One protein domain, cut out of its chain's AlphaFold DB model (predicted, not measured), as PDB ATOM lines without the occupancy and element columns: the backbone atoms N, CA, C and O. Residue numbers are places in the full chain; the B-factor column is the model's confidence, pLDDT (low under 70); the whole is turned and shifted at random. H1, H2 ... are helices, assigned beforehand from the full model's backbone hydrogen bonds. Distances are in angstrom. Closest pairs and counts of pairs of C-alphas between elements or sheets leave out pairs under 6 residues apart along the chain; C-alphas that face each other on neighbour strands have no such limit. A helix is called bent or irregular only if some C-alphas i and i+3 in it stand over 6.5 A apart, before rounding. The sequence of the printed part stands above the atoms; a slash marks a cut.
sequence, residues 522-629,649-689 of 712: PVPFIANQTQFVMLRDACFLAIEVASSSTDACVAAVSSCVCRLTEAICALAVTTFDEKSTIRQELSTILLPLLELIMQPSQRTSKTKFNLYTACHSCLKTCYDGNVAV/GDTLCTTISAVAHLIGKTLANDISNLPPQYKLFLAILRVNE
ATOM      1  N   PRO A 522     -40.364 -27.214 -18.445       93.56
ATOM      2  CA  PRO A 522     -41.506 -26.326 -18.228       93.56
ATOM      3  C   PRO A 522     -41.570 -25.754 -16.800       93.56
ATOM      4  O   PRO A 522     -41.505 -26.492 -15.816       93.56
ATOM      5  N   VAL A 523     -41.834 -24.449 -16.681       93.25
ATOM      6  CA  VAL A 523     -42.206 -23.821 -15.399       93.25
ATOM      7  C   VAL A 523     -43.718 -23.932 -15.137       93.25
ATOM      8  O   VAL A 523     -44.508 -23.836 -16.074       93.25
ATOM      9  N   PRO A 524     -44.175 -24.078 -13.880       92.06
ATOM     10  CA  PRO A 524     -45.588 -24.342 -13.576       92.06
ATOM     11  C   PRO A 524     -46.515 -23.123 -13.723       92.06
ATOM     12  O   PRO A 524     -47.734 -23.273 -13.714       92.06
ATOM     13  N   PHE A 525     -45.964 -21.909 -13.816       93.44
ATOM     14  CA  PHE A 525     -46.735 -20.660 -13.845       93.44
ATOM     15  C   PHE A 525     -46.940 -20.075 -15.254       93.44
ATOM     16  O   PHE A 525     -47.585 -19.035 -15.378       93.44
ATOM     17  N   ILE A 526     -46.431 -20.732 -16.303       91.81
ATOM     18  CA  ILE A 526     -46.659 -20.381 -17.715       91.81
ATOM     19  C   ILE A 526     -47.195 -21.627 -18.427       91.81
ATOM     20  O   ILE A 526     -46.709 -22.727 -18.191       91.81
ATOM     21  N   ALA A 527     -48.182 -21.491 -19.311       92.88
ATOM     22  CA  ALA A 527     -48.679 -22.632 -20.083       92.88
ATOM     23  C   ALA A 527     -47.597 -23.188 -21.033       92.88
ATOM     24  O   ALA A 527     -46.868 -22.409 -21.648       92.88
ATOM     25  N   ASN A 528     -47.525 -24.516 -21.201       91.88
ATOM     26  CA  ASN A 528     -46.510 -25.174 -22.042       91.88
ATOM     27  C   ASN A 528     -46.477 -24.621 -23.474       91.88
ATOM     28  O   ASN A 528     -45.402 -24.325 -23.982       91.88
ATOM     29  N   GLN A 529     -47.644 -24.386 -24.087       91.94
ATOM     30  CA  GLN A 529     -47.738 -23.786 -25.423       91.94
ATOM     31  C   GLN A 529     -47.104 -22.389 -25.484       91.94
ATOM     32  O   GLN A 529     -46.405 -22.063 -26.438       91.94
ATOM     33  N   THR A 530     -47.325 -21.555 -24.466       91.25
ATOM     34  CA  THR A 530     -46.745 -20.209 -24.403       91.25
ATOM     35  C   THR A 530     -45.232 -20.271 -24.205       91.25
ATOM     36  O   THR A 530     -44.509 -19.522 -24.854       91.25
ATOM     37  N   GLN A 531     -44.743 -21.190 -23.362       93.25
ATOM     38  CA  GLN A 531     -43.304 -21.425 -23.190       93.25
ATOM     39  C   GLN A 531     -42.657 -21.922 -24.483       93.25
ATOM     40  O   GLN A 531     -41.584 -21.452 -24.843       93.25
ATOM     41  N   PHE A 532     -43.323 -22.830 -25.201       93.56
ATOM     42  CA  PHE A 532     -42.852 -23.353 -26.479       93.56
ATOM     43  C   PHE A 532     -42.646 -22.228 -27.499       93.56
ATOM     44  O   PHE A 532     -41.560 -22.104 -28.060       93.56
ATOM     45  N   VAL A 533     -43.660 -21.374 -27.689       91.62
ATOM     46  CA  VAL A 533     -43.581 -20.233 -28.616       91.62
ATOM     47  C   VAL A 533     -42.477 -19.265 -28.193       91.62
ATOM     48  O   VAL A 533     -41.632 -18.915 -29.007       91.62
ATOM     49  N   MET A 534     -42.415 -18.904 -26.910       92.06
ATOM     50  CA  MET A 534     -41.414 -17.965 -26.393       92.06
ATOM     51  C   MET A 534     -39.972 -18.474 -26.552       92.06
ATOM     52  O   MET A 534     -39.111 -17.719 -27.003       92.06
ATOM     53  N   LEU A 535     -39.694 -19.744 -26.235       94.06
ATOM     54  CA  LEU A 535     -38.355 -20.313 -26.416       94.06
ATOM     55  C   LEU A 535     -37.997 -20.469 -27.895       94.06
ATOM     56  O   LEU A 535     -36.840 -20.265 -28.261       94.06
ATOM     57  N   ARG A 536     -38.973 -20.790 -28.753       93.31
ATOM     58  CA  ARG A 536     -38.784 -20.835 -30.206       93.31
ATOM     59  C   ARG A 536     -38.407 -19.461 -30.757       93.31
ATOM     60  O   ARG A 536     -37.423 -19.359 -31.483       93.31
ATOM     61  N   ASP A 537     -39.130 -18.415 -30.375       91.81
ATOM     62  CA  ASP A 537     -38.856 -17.052 -30.835       91.81
ATOM     63  C   ASP A 537     -37.491 -16.559 -30.314       91.81
ATOM     64  O   ASP A 537     -36.717 -15.961 -31.062       91.81
ATOM     65  N   ALA A 538     -37.130 -16.902 -29.069       92.62
ATOM     66  CA  ALA A 538     -35.790 -16.664 -28.528       92.62
ATOM     67  C   ALA A 538     -34.696 -17.418 -29.307       92.62
ATOM     68  O   ALA A 538     -33.610 -16.885 -29.532       92.62
ATOM     69  N   CYS A 539     -34.975 -18.651 -29.745       93.56
ATOM     70  CA  CYS A 539     -34.049 -19.447 -30.545       93.56
ATOM     71  C   CYS A 539     -33.823 -18.830 -31.928       93.56
ATOM     72  O   CYS A 539     -32.678 -18.761 -32.367       93.56
ATOM     73  N   PHE A 540     -34.874 -18.346 -32.597       91.44
ATOM     74  CA  PHE A 540     -34.729 -17.635 -33.871       91.44
ATOM     75  C   PHE A 540     -33.882 -16.374 -33.719       91.44
ATOM     76  O   PHE A 540     -32.932 -16.193 -34.478       91.44
ATOM     77  N   LEU A 541     -34.152 -15.563 -32.693       89.12
ATOM     78  CA  LEU A 541     -33.370 -14.359 -32.419       89.12
ATOM     79  C   LEU A 541     -31.899 -14.688 -32.127       89.12
ATOM     80  O   LEU A 541     -30.996 -14.033 -32.637       89.12
ATOM     81  N   ALA A 542     -31.632 -15.741 -31.352       90.06
ATOM     82  CA  ALA A 542     -30.270 -16.193 -31.087       90.06
ATOM     83  C   ALA A 542     -29.552 -16.685 -32.359       90.06
ATOM     84  O   ALA A 542     -28.356 -16.441 -32.519       90.06
ATOM     85  N   ILE A 543     -30.257 -17.347 -33.280       88.31
ATOM     86  CA  ILE A 543     -29.698 -17.762 -34.574       88.31
ATOM     87  C   ILE A 543     -29.372 -16.539 -35.443       88.31
ATOM     88  O   ILE A 543     -28.272 -16.479 -35.989       88.31
ATOM     89  N   GLU A 544     -30.264 -15.547 -35.502       86.38
ATOM     90  CA  GLU A 544     -30.059 -14.279 -36.222       86.38
ATOM     91  C   GLU A 544     -28.832 -13.509 -35.693       86.38
ATOM     92  O   GLU A 544     -27.964 -13.055 -36.450       86.38
ATOM     93  N   VAL A 545     -28.687 -13.436 -34.368       84.31
ATOM     94  CA  VAL A 545     -27.513 -12.834 -33.720       84.31
ATOM     95  C   VAL A 545     -26.243 -13.621 -34.058       84.31
ATOM     96  O   VAL A 545     -25.207 -13.037 -34.371       84.31
ATOM     97  N   ALA A 546     -26.295 -14.955 -34.034       83.25
ATOM     98  CA  ALA A 546     -25.144 -15.785 -34.378       83.25
ATOM     99  C   ALA A 546     -24.736 -15.638 -35.854       83.25
ATOM    100  O   ALA A 546     -23.542 -15.687 -36.159       83.25
ATOM    101  N   SER A 547     -25.685 -15.435 -36.773       80.44
ATOM    102  CA  SER A 547     -25.369 -15.208 -38.189       80.44
ATOM    103  C   SER A 547     -24.627 -13.897 -38.444       80.44
ATOM    104  O   SER A 547     -23.780 -13.871 -39.332       80.44
ATOM    105  N   SER A 548     -24.888 -12.866 -37.637       74.50
ATOM    106  CA  SER A 548     -24.381 -11.498 -37.813       74.50
ATOM    107  C   SER A 548     -23.146 -11.154 -36.964       74.50
ATOM    108  O   SER A 548     -22.549 -10.091 -37.131       74.50
ATOM    109  N   SER A 549     -22.742 -12.036 -36.042       71.19
ATOM    110  CA  SER A 549     -21.728 -11.736 -35.016       71.19
ATOM    111  C   SER A 549     -20.342 -12.363 -35.250       71.19
ATOM    112  O   SER A 549     -20.175 -13.352 -35.974       71.19
ATOM    113  N   THR A 550     -19.354 -11.803 -34.544       66.81
ATOM    114  CA  THR A 550     -17.963 -12.274 -34.387       66.81
ATOM    115  C   THR A 550     -17.872 -13.638 -33.679       66.81
ATOM    116  O   THR A 550     -18.793 -14.072 -32.982       66.81
ATOM    117  N   ASP A 551     -16.732 -14.329 -33.801       65.88
ATOM    118  CA  ASP A 551     -16.560 -15.700 -33.289       65.88
ATOM    119  C   ASP A 551     -16.707 -15.855 -31.762       65.88
ATOM    120  O   ASP A 551     -17.212 -16.885 -31.299       65.88
ATOM    121  N   ALA A 552     -16.297 -14.857 -30.969       63.09
ATOM    122  CA  ALA A 552     -16.381 -14.910 -29.505       63.09
ATOM    123  C   ALA A 552     -17.839 -14.871 -29.019       63.09
ATOM    124  O   ALA A 552     -18.266 -15.738 -28.249       63.09
ATOM    125  N   CYS A 553     -18.624 -13.928 -29.548       69.94
ATOM    126  CA  CYS A 553     -20.061 -13.818 -29.312       69.94
ATOM    127  C   CYS A 553     -20.795 -15.108 -29.718       69.94
ATOM    128  O   CYS A 553     -21.580 -15.687 -28.961       69.94
ATOM    129  N   VAL A 554     -20.448 -15.640 -30.890       76.12
ATOM    130  CA  VAL A 554     -21.061 -16.843 -31.465       76.12
ATOM    131  C   VAL A 554     -20.822 -18.087 -30.606       76.12
ATOM    132  O   VAL A 554     -21.665 -18.988 -30.565       76.12
ATOM    133  N   ALA A 555     -19.714 -18.168 -29.869       73.94
ATOM    134  CA  ALA A 555     -19.473 -19.280 -28.951       73.94
ATOM    135  C   ALA A 555     -20.469 -19.301 -27.773       73.94
ATOM    136  O   ALA A 555     -20.964 -20.375 -27.419       73.94
ATOM    137  N   ALA A 556     -20.789 -18.142 -27.187       72.75
ATOM    138  CA  ALA A 556     -21.778 -18.032 -26.111       72.75
ATOM    139  C   ALA A 556     -23.202 -18.272 -26.638       72.75
ATOM    140  O   ALA A 556     -23.942 -19.099 -26.096       72.75
ATOM    141  N   VAL A 557     -23.545 -17.628 -27.756       86.75
ATOM    142  CA  VAL A 557     -24.869 -17.728 -28.381       86.75
ATOM    143  C   VAL A 557     -25.153 -19.147 -28.878       86.75
ATOM    144  O   VAL A 557     -26.228 -19.675 -28.618       86.75
ATOM    145  N   SER A 558     -24.188 -19.839 -29.495       87.81
ATOM    146  CA  SER A 558     -24.391 -21.224 -29.961       87.81
ATOM    147  C   SER A 558     -24.661 -22.219 -28.831       87.81
ATOM    148  O   SER A 558     -25.436 -23.157 -29.011       87.81
ATOM    149  N   SER A 559     -24.059 -22.021 -27.652       88.31
ATOM    150  CA  SER A 559     -24.389 -22.830 -26.473       88.31
ATOM    151  C   SER A 559     -25.830 -22.596 -26.022       88.31
ATOM    152  O   SER A 559     -26.480 -23.542 -25.582       88.31
ATOM    153  N   CYS A 560     -26.315 -21.357 -26.129       92.81
ATOM    154  CA  CYS A 560     -27.695 -21.003 -25.820       92.81
ATOM    155  C   CYS A 560     -28.674 -21.596 -26.835       92.81
ATOM    156  O   CYS A 560     -29.616 -22.275 -26.437       92.81
ATOM    157  N   VAL A 561     -28.387 -21.471 -28.133       93.56
ATOM    158  CA  VAL A 561     -29.166 -22.095 -29.216       93.56
ATOM    159  C   VAL A 561     -29.321 -23.601 -28.990       93.56
ATOM    160  O   VAL A 561     -30.425 -24.128 -29.109       93.56
ATOM    161  N   CYS A 562     -28.249 -24.299 -28.602       92.31
ATOM    162  CA  CYS A 562     -28.310 -25.728 -28.293       92.31
ATOM    163  C   CYS A 562     -29.285 -26.036 -27.147       92.31
ATOM    164  O   CYS A 562     -30.168 -26.876 -27.307       92.31
ATOM    165  N   ARG A 563     -29.174 -25.325 -26.017       93.06
ATOM    166  CA  ARG A 563     -30.053 -25.533 -24.851       93.06
ATOM    167  C   ARG A 563     -31.503 -25.154 -25.130       93.06
ATOM    168  O   ARG A 563     -32.406 -25.878 -24.722       93.06
ATOM    169  N   LEU A 564     -31.729 -24.046 -25.837       95.56
ATOM    170  CA  LEU A 564     -33.058 -23.640 -26.288       95.56
ATOM    171  C   LEU A 564     -33.675 -24.734 -27.155       95.56
ATOM    172  O   LEU A 564     -34.795 -25.150 -26.891       95.56
ATOM    173  N   THR A 565     -32.924 -25.261 -28.122       94.06
ATOM    174  CA  THR A 565     -33.399 -26.331 -29.010       94.06
ATOM    175  C   THR A 565     -33.771 -27.595 -28.232       94.06
ATOM    176  O   THR A 565     -34.829 -28.172 -28.473       94.06
ATOM    177  N   GLU A 566     -32.956 -28.009 -27.259       92.38
ATOM    178  CA  GLU A 566     -33.258 -29.152 -26.385       92.38
ATOM    179  C   GLU A 566     -34.535 -28.933 -25.559       92.38
ATOM    180  O   GLU A 566     -35.393 -29.819 -25.498       92.38
ATOM    181  N   ALA A 567     -34.702 -27.744 -24.974       93.75
ATOM    182  CA  ALA A 567     -35.896 -27.387 -24.213       93.75
ATOM    183  C   ALA A 567     -37.151 -27.319 -25.100       93.75
ATOM    184  O   ALA A 567     -38.207 -27.821 -24.718       93.75
ATOM    185  N   ILE A 568     -37.034 -26.764 -26.311       94.94
ATOM    186  CA  ILE A 568     -38.110 -26.723 -27.310       94.94
ATOM    187  C   ILE A 568     -38.521 -28.141 -27.707       94.94
ATOM    188  O   ILE A 568     -39.714 -28.432 -27.752       94.94
ATOM    189  N   CYS A 569     -37.560 -29.036 -27.948       91.38
ATOM    190  CA  CYS A 569     -37.833 -30.440 -28.254       91.38
ATOM    191  C   CYS A 569     -38.602 -31.124 -27.114       91.38
ATOM    192  O   CYS A 569     -39.619 -31.773 -27.357       91.38
ATOM    193  N   ALA A 570     -38.164 -30.935 -25.864       90.94
ATOM    194  CA  ALA A 570     -38.849 -31.481 -24.694       90.94
ATOM    195  C   ALA A 570     -40.278 -30.928 -24.550       90.94
ATOM    196  O   ALA A 570     -41.218 -31.690 -24.314       90.94
ATOM    197  N   LEU A 571     -40.465 -29.620 -24.747       91.81
ATOM    198  CA  LEU A 571     -41.783 -28.991 -24.705       91.81
ATOM    199  C   LEU A 571     -42.685 -29.468 -25.842       91.81
ATOM    200  O   LEU A 571     -43.853 -29.741 -25.572       91.81
ATOM    201  N   ALA A 572     -42.172 -29.626 -27.066       90.19
ATOM    202  CA  ALA A 572     -42.946 -30.079 -28.222       90.19
ATOM    203  C   ALA A 572     -43.645 -31.415 -27.940       90.19
ATOM    204  O   ALA A 572     -44.847 -31.536 -28.157       90.19
ATOM    205  N   VAL A 573     -42.912 -32.377 -27.364       88.19
ATOM    206  CA  VAL A 573     -43.436 -33.707 -27.001       88.19
ATOM    207  C   VAL A 573     -44.532 -33.625 -25.936       88.19
ATOM    208  O   VAL A 573     -45.444 -34.443 -25.924       88.19
ATOM    209  N   THR A 574     -44.452 -32.651 -25.028       87.81
ATOM    210  CA  THR A 574     -45.459 -32.467 -23.966       87.81
ATOM    211  C   THR A 574     -46.637 -31.581 -24.368       87.81
ATOM    212  O   THR A 574     -47.634 -31.541 -23.651       87.81
ATOM    213  N   THR A 575     -46.504 -30.827 -25.458       88.88
ATOM    214  CA  THR A 575     -47.470 -29.800 -25.872       88.88
ATOM    215  C   THR A 575     -48.344 -30.282 -27.022       88.88
ATOM    216  O   THR A 575     -49.529 -29.957 -27.059       88.88
ATOM    217  N   PHE A 576     -47.777 -31.053 -27.951       87.31
ATOM    218  CA  PHE A 576     -48.475 -31.540 -29.134       87.31
ATOM    219  C   PHE A 576     -48.692 -33.050 -29.051       87.31
ATOM    220  O   PHE A 576     -47.748 -33.814 -28.869       87.31
ATOM    221  N   ASP A 577     -49.936 -33.478 -29.257       80.50
ATOM    222  CA  ASP A 577     -50.296 -34.901 -29.262       80.50
ATOM    223  C   ASP A 577     -49.938 -35.587 -30.596       80.50
ATOM    224  O   ASP A 577     -49.654 -36.787 -30.648       80.50
ATOM    225  N   GLU A 578     -49.945 -34.830 -31.699       84.12
ATOM    226  CA  GLU A 578     -49.702 -35.346 -33.045       84.12
ATOM    227  C   GLU A 578     -48.233 -35.210 -33.470       84.12
ATOM    228  O   GLU A 578     -47.671 -34.115 -33.550       84.12
ATOM    229  N   LYS A 579     -47.619 -36.336 -33.860       79.38
ATOM    230  CA  LYS A 579     -46.239 -36.360 -34.379       79.38
ATOM    231  C   LYS A 579     -46.044 -35.515 -35.639       79.38
ATOM    232  O   LYS A 579     -44.961 -34.972 -35.834       79.38
ATOM    233  N   SER A 580     -47.060 -35.407 -36.495       79.75
ATOM    234  CA  SER A 580     -47.042 -34.536 -37.680       79.75
ATOM    235  C   SER A 580     -46.824 -33.075 -37.297       79.75
ATOM    236  O   SER A 580     -46.003 -32.403 -37.915       79.75
ATOM    237  N   THR A 581     -47.491 -32.605 -36.241       83.94
ATOM    238  CA  THR A 581     -47.354 -31.236 -35.732       83.94
ATOM    239  C   THR A 581     -45.980 -31.005 -35.111       83.94
ATOM    240  O   THR A 581     -45.348 -29.996 -35.406       83.94
ATOM    241  N   ILE A 582     -45.463 -31.970 -34.337       84.62
ATOM    242  CA  ILE A 582     -44.094 -31.907 -33.789       84.62
ATOM    243  C   ILE A 582     -43.068 -31.770 -34.921       84.62
ATOM    244  O   ILE A 582     -42.198 -30.902 -34.867       84.62
ATOM    245  N   ARG A 583     -43.186 -32.591 -35.974       83.00
ATOM    246  CA  ARG A 583     -42.298 -32.527 -37.146       83.00
ATOM    247  C   ARG A 583     -42.393 -31.192 -37.867       83.00
ATOM    248  O   ARG A 583     -41.361 -30.628 -38.220       83.00
ATOM    249  N   GLN A 584     -43.608 -30.684 -38.060       85.75
ATOM    250  CA  GLN A 584     -43.828 -29.396 -38.703       85.75
ATOM    251  C   GLN A 584     -43.152 -28.270 -37.914       85.75
ATOM    252  O   GLN A 584     -42.350 -27.533 -38.483       85.75
ATOM    253  N   GLU A 585     -43.395 -28.180 -36.608       87.62
ATOM    254  CA  GLU A 585     -42.826 -27.129 -35.765       87.62
ATOM    255  C   GLU A 585     -41.295 -27.223 -35.665       87.62
ATOM    256  O   GLU A 585     -40.607 -26.233 -35.907       87.62
ATOM    257  N   LEU A 586     -40.724 -28.405 -35.406       87.06
ATOM    258  CA  LEU A 586     -39.265 -28.565 -35.309       87.06
ATOM    259  C   LEU A 586     -38.556 -28.356 -36.657       87.06
ATOM    260  O   LEU A 586     -37.412 -27.895 -36.683       87.06
ATOM    261  N   SER A 587     -39.231 -28.619 -37.784       82.06
ATOM    262  CA  SER A 587     -38.675 -28.343 -39.115       82.06
ATOM    263  C   SER A 587     -38.425 -26.851 -39.362       82.06
ATOM    264  O   SER A 587     -37.494 -26.517 -40.096       82.06
ATOM    265  N   THR A 588     -39.180 -25.959 -38.702       87.00
ATOM    266  CA  THR A 588     -38.988 -24.500 -38.809       87.00
ATOM    267  C   THR A 588     -37.685 -24.020 -38.169       87.00
ATOM    268  O   THR A 588     -37.099 -23.055 -38.644       87.00
ATOM    269  N   ILE A 589     -37.197 -24.717 -37.138       87.50
ATOM    270  CA  ILE A 589     -35.944 -24.394 -36.433       87.50
ATOM    271  C   ILE A 589     -34.754 -25.083 -37.105       87.50
ATOM    272  O   ILE A 589     -33.662 -24.520 -37.185       87.50
ATOM    273  N   LEU A 590     -34.958 -26.303 -37.610       85.56
ATOM    274  CA  LEU A 590     -33.892 -27.101 -38.207       85.56
ATOM    275  C   LEU A 590     -33.242 -26.407 -39.414       85.56
ATOM    276  O   LEU A 590     -32.023 -26.453 -39.542       85.56
ATOM    277  N   LEU A 591     -34.025 -25.759 -40.281       84.12
ATOM    278  CA  LEU A 591     -33.482 -25.088 -41.468       84.12
ATOM    279  C   LEU A 591     -32.490 -23.958 -41.108       84.12
ATOM    280  O   LEU A 591     -31.339 -24.057 -41.538       84.12
ATOM    281  N   PRO A 592     -32.849 -22.961 -40.275       87.62
ATOM    282  CA  PRO A 592     -31.907 -21.927 -39.839       87.62
ATOM    283  C   PRO A 592     -30.649 -22.471 -39.148       87.62
ATOM    284  O   PRO A 592     -29.557 -21.939 -39.341       87.62
ATOM    285  N   LEU A 593     -30.766 -23.550 -38.360       87.12
ATOM    286  CA  LEU A 593     -29.600 -24.190 -37.734       87.12
ATOM    287  C   LEU A 593     -28.628 -24.750 -38.778       87.12
ATOM    288  O   LEU A 593     -27.413 -24.588 -38.651       87.12
ATOM    289  N   LEU A 594     -29.160 -25.402 -39.812       83.31
ATOM    290  CA  LEU A 594     -28.366 -25.953 -40.906       83.31
ATOM    291  C   LEU A 594     -27.720 -24.840 -41.734       83.31
ATOM    292  O   LEU A 594     -26.524 -24.914 -42.013       83.31
ATOM    293  N   GLU A 595     -28.461 -23.781 -42.054       84.50
ATOM    294  CA  GLU A 595     -27.926 -22.604 -42.748       84.50
ATOM    295  C   GLU A 595     -26.769 -21.968 -41.969       84.50
ATOM    296  O   GLU A 595     -25.719 -21.687 -42.551       84.50
ATOM    297  N   LEU A 596     -26.904 -21.836 -40.645       83.00
ATOM    298  CA  LEU A 596     -25.859 -21.299 -39.772       83.00
ATOM    299  C   LEU A 596     -24.586 -22.164 -39.769       83.00
ATOM    300  O   LEU A 596     -23.479 -21.626 -39.777       83.00
ATOM    301  N   ILE A 597     -24.717 -23.497 -39.801       81.06
ATOM    302  CA  ILE A 597     -23.577 -24.433 -39.912       81.06
ATOM    303  C   ILE A 597     -22.827 -24.244 -41.235       81.06
ATOM    304  O   ILE A 597     -21.614 -24.445 -41.304       81.06
ATOM    305  N   MET A 598     -23.547 -23.889 -42.297       77.62
ATOM    306  CA  MET A 598     -23.028 -23.847 -43.663       77.62
ATOM    307  C   MET A 598     -22.451 -22.495 -44.067       77.62
ATOM    308  O   MET A 598     -21.903 -22.378 -45.166       77.62
ATOM    309  N   GLN A 599     -22.560 -21.484 -43.205       76.12
ATOM    310  CA  GLN A 599     -21.968 -20.183 -43.462       76.12
ATOM    311  C   GLN A 599     -20.449 -20.296 -43.687       76.12
ATOM    312  O   GLN A 599     -19.773 -21.082 -43.021       76.12
ATOM    313  N   PRO A 600     -19.885 -19.503 -44.617       58.53
ATOM    314  CA  PRO A 600     -18.479 -19.600 -45.013       58.53
ATOM    315  C   PRO A 600     -17.485 -19.115 -43.942       58.53
ATOM    316  O   PRO A 600     -16.276 -19.253 -44.134       58.53
ATOM    317  N   SER A 601     -17.958 -18.545 -42.830       61.31
ATOM    318  CA  SER A 601     -17.118 -18.087 -41.722       61.31
ATOM    319  C   SER A 601     -16.474 -19.266 -40.978       61.31
ATOM    320  O   SER A 601     -17.092 -20.310 -40.755       61.31
ATOM    321  N   GLN A 602     -15.201 -19.120 -40.590       64.06
ATOM    322  CA  GLN A 602     -14.472 -20.142 -39.829       64.06
ATOM    323  C   GLN A 602     -14.991 -20.221 -38.386       64.06
ATOM    324  O   GLN A 602     -14.372 -19.725 -37.457       64.06
ATOM    325  N   ARG A 603     -16.135 -20.880 -38.180       73.81
ATOM    326  CA  ARG A 603     -16.692 -21.084 -36.837       73.81
ATOM    327  C   ARG A 603     -15.789 -21.993 -36.002       73.81
ATOM    328  O   ARG A 603     -15.295 -23.014 -36.490       73.81
ATOM    329  N   THR A 604     -15.658 -21.678 -34.713       77.31
ATOM    330  CA  THR A 604     -14.900 -22.518 -33.775       77.31
ATOM    331  C   THR A 604     -15.459 -23.945 -33.705       77.31
ATOM    332  O   THR A 604     -16.660 -24.186 -33.871       77.31
ATOM    333  N   SER A 605     -14.599 -24.913 -33.378       78.00
ATOM    334  CA  SER A 605     -15.003 -26.314 -33.189       78.00
ATOM    335  C   SER A 605     -16.133 -26.487 -32.168       78.00
ATOM    336  O   SER A 605     -17.013 -27.325 -32.357       78.00
ATOM    337  N   LYS A 606     -16.125 -25.682 -31.098       80.94
ATOM    338  CA  LYS A 606     -17.141 -25.715 -30.039       80.94
ATOM    339  C   LYS A 606     -18.500 -25.232 -30.550       80.94
ATOM    340  O   LYS A 606     -19.506 -25.881 -30.285       80.94
ATOM    341  N   THR A 607     -18.516 -24.145 -31.321       82.19
ATOM    342  CA  THR A 607     -19.730 -23.628 -31.966       82.19
ATOM    343  C   THR A 607     -20.364 -24.692 -32.854       82.19
ATOM    344  O   THR A 607     -21.542 -25.002 -32.703       82.19
ATOM    345  N   LYS A 608     -19.571 -25.306 -33.740       81.25
ATOM    346  CA  LYS A 608     -20.055 -26.351 -34.649       81.25
ATOM    347  C   LYS A 608     -20.628 -27.544 -33.890       81.25
ATOM    348  O   LYS A 608     -21.715 -28.006 -34.216       81.25
ATOM    349  N   PHE A 609     -19.940 -27.999 -32.843       83.25
ATOM    350  CA  PHE A 609     -20.428 -29.076 -31.981       83.25
ATOM    351  C   PHE A 609     -21.804 -28.765 -31.369       83.25
ATOM    352  O   PHE A 609     -22.701 -29.605 -31.436       83.25
ATOM    353  N   ASN A 610     -21.996 -27.558 -30.829       86.62
ATOM    354  CA  ASN A 610     -23.280 -27.136 -30.262       86.62
ATOM    355  C   ASN A 610     -24.398 -27.130 -31.320       86.62
ATOM    356  O   ASN A 610     -25.486 -27.638 -31.065       86.62
ATOM    357  N   LEU A 611     -24.125 -26.612 -32.523       87.44
ATOM    358  CA  LEU A 611     -25.114 -26.556 -33.607       87.44
ATOM    359  C   LEU A 611     -25.492 -27.948 -34.131       87.44
ATOM    360  O   LEU A 611     -26.671 -28.226 -34.349       87.44
ATOM    361  N   TYR A 612     -24.520 -28.851 -34.283       84.56
ATOM    362  CA  TYR A 612     -24.804 -30.242 -34.647       84.56
ATOM    363  C   TYR A 612     -25.606 -30.966 -33.565       84.56
ATOM    364  O   TYR A 612     -26.508 -31.735 -33.889       84.56
ATOM    365  N   THR A 613     -25.317 -30.697 -32.290       84.75
ATOM    366  CA  THR A 613     -26.088 -31.243 -31.164       84.75
ATOM    367  C   THR A 613     -27.534 -30.743 -31.195       84.75
ATOM    368  O   THR A 613     -28.453 -31.542 -31.048       84.75
ATOM    369  N   ALA A 614     -27.753 -29.457 -31.490       88.25
ATOM    370  CA  ALA A 614     -29.088 -28.889 -31.673       88.25
ATOM    371  C   ALA A 614     -29.859 -29.576 -32.818       88.25
ATOM    372  O   ALA A 614     -30.987 -30.028 -32.624       88.25
ATOM    373  N   CYS A 615     -29.226 -29.731 -33.990       86.31
ATOM    374  CA  CYS A 615     -29.827 -30.423 -35.138       86.31
ATOM    375  C   CYS A 615     -30.193 -31.873 -34.798       86.31
ATOM    376  O   CYS A 615     -31.298 -32.322 -35.100       86.31
ATOM    377  N   HIS A 616     -29.287 -32.587 -34.128       84.06
ATOM    378  CA  HIS A 616     -29.517 -33.951 -33.670       84.06
ATOM    379  C   HIS A 616     -30.716 -34.045 -32.724       84.06
ATOM    380  O   HIS A 616     -31.539 -34.941 -32.876       84.06
ATOM    381  N   SER A 617     -30.847 -33.124 -31.767       85.44
ATOM    382  CA  SER A 617     -31.980 -33.101 -30.836       85.44
ATOM    383  C   SER A 617     -33.317 -32.924 -31.561       85.44
ATOM    384  O   SER A 617     -34.268 -33.646 -31.250       85.44
ATOM    385  N   CYS A 618     -33.382 -32.055 -32.578       85.00
ATOM    386  CA  CYS A 618     -34.566 -31.920 -33.432       85.00
ATOM    387  C   CYS A 618     -34.896 -33.228 -34.161       85.00
ATOM    388  O   CYS A 618     -36.025 -33.710 -34.088       85.00
ATOM    389  N   LEU A 619     -33.910 -33.819 -34.844       82.75
ATOM    390  CA  LEU A 619     -34.100 -35.038 -35.633       82.75
ATOM    391  C   LEU A 619     -34.512 -36.212 -34.748       82.75
ATOM    392  O   LEU A 619     -35.542 -36.839 -34.993       82.75
ATOM    393  N   LYS A 620     -33.787 -36.436 -33.651       83.44
ATOM    394  CA  LYS A 620     -34.105 -37.462 -32.663       83.44
ATOM    395  C   LYS A 620     -35.545 -37.334 -32.166       83.44
ATOM    396  O   LYS A 620     -36.273 -38.316 -32.161       83.44
ATOM    397  N   THR A 621     -35.993 -36.129 -31.825       82.56
ATOM    398  CA  THR A 621     -37.361 -35.897 -31.329       82.56
ATOM    399  C   THR A 621     -38.431 -36.159 -32.398       82.56
ATOM    400  O   THR A 621     -39.518 -36.644 -32.090       82.56
ATOM    401  N   CYS A 622     -38.127 -35.898 -33.671       77.81
ATOM    402  CA  CYS A 622     -39.021 -36.180 -34.798       77.81
ATOM    403  C   CYS A 622     -39.171 -37.681 -35.123       77.81
ATOM    404  O   CYS A 622     -40.183 -38.079 -35.730       77.81
ATOM    405  N   TYR A 623     -38.177 -38.504 -34.765       71.69
ATOM    406  CA  TYR A 623     -38.095 -39.923 -35.132       71.69
ATOM    407  C   TYR A 623     -38.258 -40.898 -33.954       71.69
ATOM    408  O   TYR A 623     -38.825 -41.974 -34.164       71.69
ATOM    409  N   ASP A 624     -37.885 -40.530 -32.725       65.62
ATOM    410  CA  ASP A 624     -38.071 -41.378 -31.544       65.62
ATOM    411  C   ASP A 624     -39.565 -41.519 -31.197       65.62
ATOM    412  O   ASP A 624     -40.329 -40.559 -31.059       65.62
ATOM    413  N   GLY A 625     -40.029 -42.763 -31.079       44.44
ATOM    414  CA  GLY A 625     -41.363 -43.069 -30.576       44.44
ATOM    415  C   GLY A 625     -41.398 -43.021 -29.056       44.44
ATOM    416  O   GLY A 625     -40.685 -43.791 -28.437       44.44
ATOM    417  N   ASN A 626     -42.237 -42.145 -28.485       42.72
ATOM    418  CA  ASN A 626     -42.694 -42.127 -27.087       42.72
ATOM    419  C   ASN A 626     -41.860 -42.966 -26.106       42.72
ATOM    420  O   ASN A 626     -42.231 -44.101 -25.805       42.72
ATOM    421  N   VAL A 627     -40.816 -42.386 -25.516       35.12
ATOM    422  CA  VAL A 627     -40.299 -42.891 -24.241       35.12
ATOM    423  C   VAL A 627     -40.074 -41.715 -23.308       35.12
ATOM    424  O   VAL A 627     -39.272 -40.818 -23.557       35.12
ATOM    425  N   ALA A 628     -40.854 -41.725 -22.233       31.09
ATOM    426  CA  ALA A 628     -40.689 -40.852 -21.094       31.09
ATOM    427  C   ALA A 628     -39.233 -40.860 -20.613       31.09
ATOM    428  O   ALA A 628     -38.593 -41.902 -20.529       31.09
ATOM    429  N   VAL A 629     -38.756 -39.671 -20.258       35.34
ATOM    430  CA  VAL A 629     -37.534 -39.367 -19.510       35.34
ATOM    431  C   VAL A 629     -37.085 -40.520 -18.596       35.34
ATOM    432  O   VAL A 629     -37.566 -40.630 -17.469       35.34
ATOM    433  N   GLY A 649     -45.489 -35.783 -48.046       46.88
ATOM    434  CA  GLY A 649     -45.984 -34.582 -47.355       46.88
ATOM    435  C   GLY A 649     -45.239 -34.214 -46.070       46.88
ATOM    436  O   GLY A 649     -45.748 -33.411 -45.295       46.88
ATOM    437  N   ASP A 650     -44.067 -34.807 -45.818       63.28
ATOM    438  CA  ASP A 650     -43.292 -34.556 -44.597       63.28
ATOM    439  C   ASP A 650     -42.336 -33.370 -44.810       63.28
ATOM    440  O   ASP A 650     -41.347 -33.478 -45.544       63.28
ATOM    441  N   THR A 651     -42.649 -32.226 -44.192       66.38
ATOM    442  CA  THR A 651     -41.874 -30.979 -44.316       66.38
ATOM    443  C   THR A 651     -40.421 -31.168 -43.883       66.38
ATOM    444  O   THR A 651     -39.515 -30.610 -44.501       66.38
ATOM    445  N   LEU A 652     -40.164 -32.038 -42.903       66.88
ATOM    446  CA  LEU A 652     -38.819 -32.360 -42.429       66.88
ATOM    447  C   LEU A 652     -37.962 -32.991 -43.536       66.88
ATOM    448  O   LEU A 652     -36.836 -32.555 -43.787       66.88
ATOM    449  N   CYS A 653     -38.516 -33.974 -44.253       64.31
ATOM    450  CA  CYS A 653     -37.840 -34.635 -45.368       64.31
ATOM    451  C   CYS A 653     -37.551 -33.658 -46.514       64.31
ATOM    452  O   CYS A 653     -36.490 -33.745 -47.135       64.31
ATOM    453  N   THR A 654     -38.455 -32.706 -46.779       70.81
ATOM    454  CA  THR A 654     -38.228 -31.672 -47.802       70.81
ATOM    455  C   THR A 654     -37.105 -30.712 -47.418       70.81
ATOM    456  O   THR A 654     -36.240 -30.433 -48.248       70.81
ATOM    457  N   THR A 655     -37.053 -30.285 -46.154       67.81
ATOM    458  CA  THR A 655     -36.012 -29.396 -45.627       67.81
ATOM    459  C   THR A 655     -34.632 -30.048 -45.683       67.81
ATOM    460  O   THR A 655     -33.686 -29.454 -46.192       67.81
ATOM    461  N   ILE A 656     -34.510 -31.299 -45.227       70.00
ATOM    462  CA  ILE A 656     -33.235 -32.032 -45.247       70.00
ATOM    463  C   ILE A 656     -32.782 -32.277 -46.691       70.00
ATOM    464  O   ILE A 656     -31.625 -32.020 -47.025       70.00
ATOM    465  N   SER A 657     -33.691 -32.707 -47.573       69.50
ATOM    466  CA  SER A 657     -33.367 -32.991 -48.979       69.50
ATOM    467  C   SER A 657     -32.871 -31.757 -49.737       69.50
ATOM    468  O   SER A 657     -31.988 -31.882 -50.583       69.50
ATOM    469  N   ALA A 658     -33.395 -30.566 -49.423       72.94
ATOM    470  CA  ALA A 658     -32.990 -29.315 -50.064       72.94
ATOM    471  C   ALA A 658     -31.527 -28.933 -49.772       72.94
ATOM    472  O   ALA A 658     -30.880 -28.285 -50.594       72.94
ATOM    473  N   VAL A 659     -30.992 -29.356 -48.622       72.38
ATOM    474  CA  VAL A 659     -29.700 -28.883 -48.100       72.38
ATOM    475  C   VAL A 659     -28.659 -30.019 -47.969       72.38
ATOM    476  O   VAL A 659     -27.460 -29.772 -47.791       72.38
ATOM    477  N   ALA A 660     -29.075 -31.277 -48.151       69.50
ATOM    478  CA  ALA A 660     -28.289 -32.496 -47.926       69.50
ATOM    479  C   ALA A 660     -26.900 -32.504 -48.589       69.50
ATOM    480  O   ALA A 660     -25.903 -32.830 -47.945       69.50
ATOM    481  N   HIS A 661     -26.793 -32.116 -49.864       71.75
ATOM    482  CA  HIS A 661     -25.506 -32.127 -50.572       71.75
ATOM    483  C   HIS A 661     -24.479 -31.179 -49.927       71.75
ATOM    484  O   HIS A 661     -23.298 -31.511 -49.797       71.75
ATOM    485  N   LEU A 662     -24.922 -29.987 -49.523       71.38
ATOM    486  CA  LEU A 662     -24.038 -28.947 -49.014       71.38
ATOM    487  C   LEU A 662     -23.673 -29.212 -47.540       71.38
ATOM    488  O   LEU A 662     -22.501 -29.100 -47.191       71.38
ATOM    489  N   ILE A 663     -24.611 -29.715 -46.727       73.62
ATOM    490  CA  ILE A 663     -24.324 -30.200 -45.361       73.62
ATOM    491  C   ILE A 663     -23.348 -31.375 -45.388       73.62
ATOM    492  O   ILE A 663     -22.415 -31.399 -44.592       73.62
ATOM    493  N   GLY A 664     -23.506 -32.324 -46.315       67.38
ATOM    494  CA  GLY A 664     -22.636 -33.499 -46.407       67.38
ATOM    495  C   GLY A 664     -21.184 -33.136 -46.666       67.38
ATOM    496  O   GLY A 664     -20.273 -33.694 -46.053       67.38
ATOM    497  N   LYS A 665     -20.969 -32.145 -47.535       74.56
ATOM    498  CA  LYS A 665     -19.644 -31.591 -47.817       74.56
ATOM    499  C   LYS A 665     -19.056 -30.878 -46.596       74.56
ATOM    500  O   LYS A 665     -17.892 -31.106 -46.271       74.56
ATOM    501  N   THR A 666     -19.846 -30.050 -45.915       74.19
ATOM    502  CA  THR A 666     -19.411 -29.321 -44.713       74.19
ATOM    503  C   THR A 666     -19.078 -30.280 -43.570       74.19
ATOM    504  O   THR A 666     -17.989 -30.206 -43.007       74.19
ATOM    505  N   LEU A 667     -19.943 -31.261 -43.305       71.81
ATOM    506  CA  LEU A 667     -19.753 -32.283 -42.276       71.81
ATOM    507  C   LEU A 667     -18.506 -33.141 -42.544       71.81
ATOM    508  O   LEU A 667     -17.734 -33.411 -41.626       71.81
ATOM    509  N   ALA A 668     -18.274 -33.548 -43.797       69.62
ATOM    510  CA  ALA A 668     -17.086 -34.318 -44.167       69.62
ATOM    511  C   ALA A 668     -15.784 -33.540 -43.906       69.62
ATOM    512  O   ALA A 668     -14.836 -34.110 -43.364       69.62
ATOM    513  N   ASN A 669     -15.764 -32.242 -44.232       74.69
ATOM    514  CA  ASN A 669     -14.636 -31.351 -43.951       74.69
ATOM    515  C   ASN A 669     -14.456 -31.091 -42.445       74.69
ATOM    516  O   ASN A 669     -13.332 -30.971 -41.955       74.69
ATOM    517  N   ASP A 670     -15.546 -31.019 -41.685       73.81
ATOM    518  CA  ASP A 670     -15.486 -30.744 -40.250       73.81
ATOM    519  C   ASP A 670     -15.022 -31.961 -39.447       73.81
ATOM    520  O   ASP A 670     -14.190 -31.825 -38.549       73.81
ATOM    521  N   ILE A 671     -15.440 -33.174 -39.816       70.19
ATOM    522  CA  ILE A 671     -14.959 -34.418 -39.188       70.19
ATOM    523  C   ILE A 671     -13.437 -34.581 -39.344       70.19
ATOM    524  O   ILE A 671     -12.771 -35.072 -38.422       70.19
ATOM    525  N   SER A 672     -12.848 -34.162 -40.471       66.88
ATOM    526  CA  SER A 672     -11.389 -34.195 -40.628       66.88
ATOM    527  C   SER A 672     -10.685 -33.204 -39.697       66.88
ATOM    528  O   SER A 672      -9.657 -33.563 -39.116       66.88
ATOM    529  N   ASN A 673     -11.278 -32.027 -39.478       66.31
ATOM    530  CA  ASN A 673     -10.648 -30.887 -38.804       66.31
ATOM    531  C   ASN A 673     -10.939 -30.778 -37.293       66.31
ATOM    532  O   ASN A 673     -10.236 -30.057 -36.590       66.31
ATOM    533  N   LEU A 674     -11.951 -31.473 -36.768       63.94
ATOM    534  CA  LEU A 674     -12.337 -31.364 -35.356       63.94
ATOM    535  C   LEU A 674     -11.381 -32.099 -34.396       63.94
ATOM    536  O   LEU A 674     -10.809 -33.124 -34.755       63.94
ATOM    537  N   PRO A 675     -11.233 -31.650 -33.138       65.06
ATOM    538  CA  PRO A 675     -10.524 -32.401 -32.101       65.06
ATOM    539  C   PRO A 675     -11.097 -33.821 -31.894       65.06
ATOM    540  O   PRO A 675     -12.315 -34.003 -31.981       65.06
ATOM    541  N   PRO A 676     -10.269 -34.833 -31.560       61.12
ATOM    542  CA  PRO A 676     -10.689 -36.239 -31.461       61.12
ATOM    543  C   PRO A 676     -11.855 -36.471 -30.486       61.12
ATOM    544  O   PRO A 676     -12.714 -37.306 -30.756       61.12
ATOM    545  N   GLN A 677     -11.942 -35.671 -29.420       58.22
ATOM    546  CA  GLN A 677     -13.044 -35.697 -28.449       58.22
ATOM    547  C   GLN A 677     -14.431 -35.398 -29.054       58.22
ATOM    548  O   GLN A 677     -15.433 -35.858 -28.522       58.22
ATOM    549  N   TYR A 678     -14.501 -34.675 -30.179       55.94
ATOM    550  CA  TYR A 678     -15.754 -34.359 -30.879       55.94
ATOM    551  C   TYR A 678     -16.005 -35.260 -32.099       55.94
ATOM    552  O   TYR A 678     -17.142 -35.375 -32.558       55.94
ATOM    553  N   LYS A 679     -14.964 -35.938 -32.614       57.84
ATOM    554  CA  LYS A 679     -15.067 -36.807 -33.801       57.84
ATOM    555  C   LYS A 679     -15.967 -38.018 -33.570       57.84
ATOM    556  O   LYS A 679     -16.696 -38.391 -34.480       57.84
ATOM    557  N   LEU A 680     -15.940 -38.615 -32.374       53.19
ATOM    558  CA  LEU A 680     -16.760 -39.790 -32.052       53.19
ATOM    559  C   LEU A 680     -18.264 -39.472 -32.126       53.19
ATOM    560  O   LEU A 680     -19.027 -40.245 -32.691       53.19
ATOM    561  N   PHE A 681     -18.674 -38.301 -31.628       53.66
ATOM    562  CA  PHE A 681     -20.067 -37.845 -31.652       53.66
ATOM    563  C   PHE A 681     -20.569 -37.580 -33.082       53.66
ATOM    564  O   PHE A 681     -21.648 -38.026 -33.459       53.66
ATOM    565  N   LEU A 682     -19.755 -36.929 -33.918       53.88
ATOM    566  CA  LEU A 682     -20.121 -36.664 -35.316       53.88
ATOM    567  C   LEU A 682     -20.024 -37.901 -36.214       53.88
ATOM    568  O   LEU A 682     -20.751 -38.004 -37.197       53.88
ATOM    569  N   ALA A 683     -19.163 -38.863 -35.876       46.22
ATOM    570  CA  ALA A 683     -19.141 -40.164 -36.534       46.22
ATOM    571  C   ALA A 683     -20.424 -40.962 -36.248       46.22
ATOM    572  O   ALA A 683     -20.937 -41.603 -37.160       46.22
ATOM    573  N   ILE A 684     -20.986 -40.868 -35.036       46.62
ATOM    574  CA  ILE A 684     -22.292 -41.464 -34.696       46.62
ATOM    575  C   ILE A 684     -23.422 -40.799 -35.501       46.62
ATOM    576  O   ILE A 684     -24.262 -41.502 -36.058       46.62
ATOM    577  N   LEU A 685     -23.390 -39.469 -35.654       47.62
ATOM    578  CA  LEU A 685     -24.311 -38.731 -36.535       47.62
ATOM    579  C   LEU A 685     -24.205 -39.166 -38.007       47.62
ATOM    580  O   LEU A 685     -25.215 -39.299 -38.693       47.62
ATOM    581  N   ARG A 686     -22.988 -39.444 -38.490       43.22
ATOM    582  CA  ARG A 686     -22.740 -39.907 -39.865       43.22
ATOM    583  C   ARG A 686     -23.227 -41.340 -40.115       43.22
ATOM    584  O   ARG A 686     -23.680 -41.626 -41.217       43.22
ATOM    585  N   VAL A 687     -23.129 -42.227 -39.120       37.12
ATOM    586  CA  VAL A 687     -23.466 -43.660 -39.252       37.12
ATOM    587  C   VAL A 687     -24.966 -43.934 -39.079       37.12
ATOM    588  O   VAL A 687     -25.481 -44.842 -39.723       37.12
ATOM    589  N   ASN A 688     -25.688 -43.140 -38.281       37.12
ATOM    590  CA  ASN A 688     -27.093 -43.436 -37.965       37.12
ATOM    591  C   ASN A 688     -28.133 -42.816 -38.919       37.12
ATOM    592  O   ASN A 688     -29.263 -43.296 -38.939       37.12
ATOM    593  N   GLU A 689     -27.792 -41.802 -39.724       40.44
ATOM    594  CA  GLU A 689     -28.796 -41.091 -40.545       40.44
ATOM    595  C   GLU A 689     -28.499 -41.029 -42.056       40.44
ATOM    596  O   GLU A 689     -29.429 -40.855 -42.841       40.44
TER     597      GLU A 689
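What this domain is: This is residues 522 to 629 and 649 to 689 of the 712 residues of an uncharacterized protein of Diploscapter pachys (UniProt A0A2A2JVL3). Four long helices, H1 to H4, make an up-and-down bundle, each running against the one before. Bent H5 packs along H3 with its first arm and turns off with its second, and H6 folds back towards H4. The printed part has 149 residues with six named helices, H1 to H6 in chain order, and no named strand: all helix. It is compact, with a radius of gyration of the C-alphas of 15.3 A, and spans 43 by 31 by 27 A.

How they stand to each other: H1, residues 528 to 548, and H2, residues 551 to 575, form a hairpin; their closest C-alphas, of Ala 546 and Val 554, are 5.1 A apart. The hub is H3, residues 579 to 598, with a kink of 34 degrees near residue 589. H4, residues 605 to 623, touches H2 at a shallow tilt of 12 degrees, the same way, closest at the C-alphas of Cys 562 and Ala 614, 4.7 A. H4 and H1 are apart. H5, residues 651 to 673, was assigned as one helix by its hydrogen bonds but is bent, with C-alphas 658 and 661 8.0 A apart. Its arm H5a, residues 651 to 658, touches residues 583 to 591 of H3 alone, closest at the C-alphas of Ser 587 and Leu 652, 5.2 A. Its arm H5b, residues 661 to 673, touches H3 at a steep tilt of 59 degrees, closest at the C-alphas of Met 598 and Thr 666, 6.6 A. H6, residues 676 to 689, is only just irregular, with C-alphas 677 and 680 6.6 A apart; it only just touches H4, with 3 pairs of C-alphas within 8 A, the closest those of Phe 609 and Tyr 678, 7.1 A. O i to N i+4 pairs are within hydrogen-bond range throughout H1, H4 and H5a, and in 19 of 21 in H2, 12 of 16 in H3, 8 of 9 in H5b and 7 of 10 in H6.

Where its parts are: H1 begins at C-alpha 528 (-46.510, -25.174, -22.042) and is 30.4 A long; H2 is 34.8 A, H3 28.0 A and H4 26.9 A. H6 ends at C-alpha 689 (-28.796, -41.091, -40.545).

The domain as a whole: The C-alphas farthest apart, of Phe 525 and Ser 672, are 46.4 A apart. Residues 630 to 648 are not printed, and C-alphas 629 and 649 are 29.5 A apart across the cut. Of the links printed whole, none is long. The mean pLDDT of the printed part is 76.9, and 41 residues are under 70, among them residues 672 to 689.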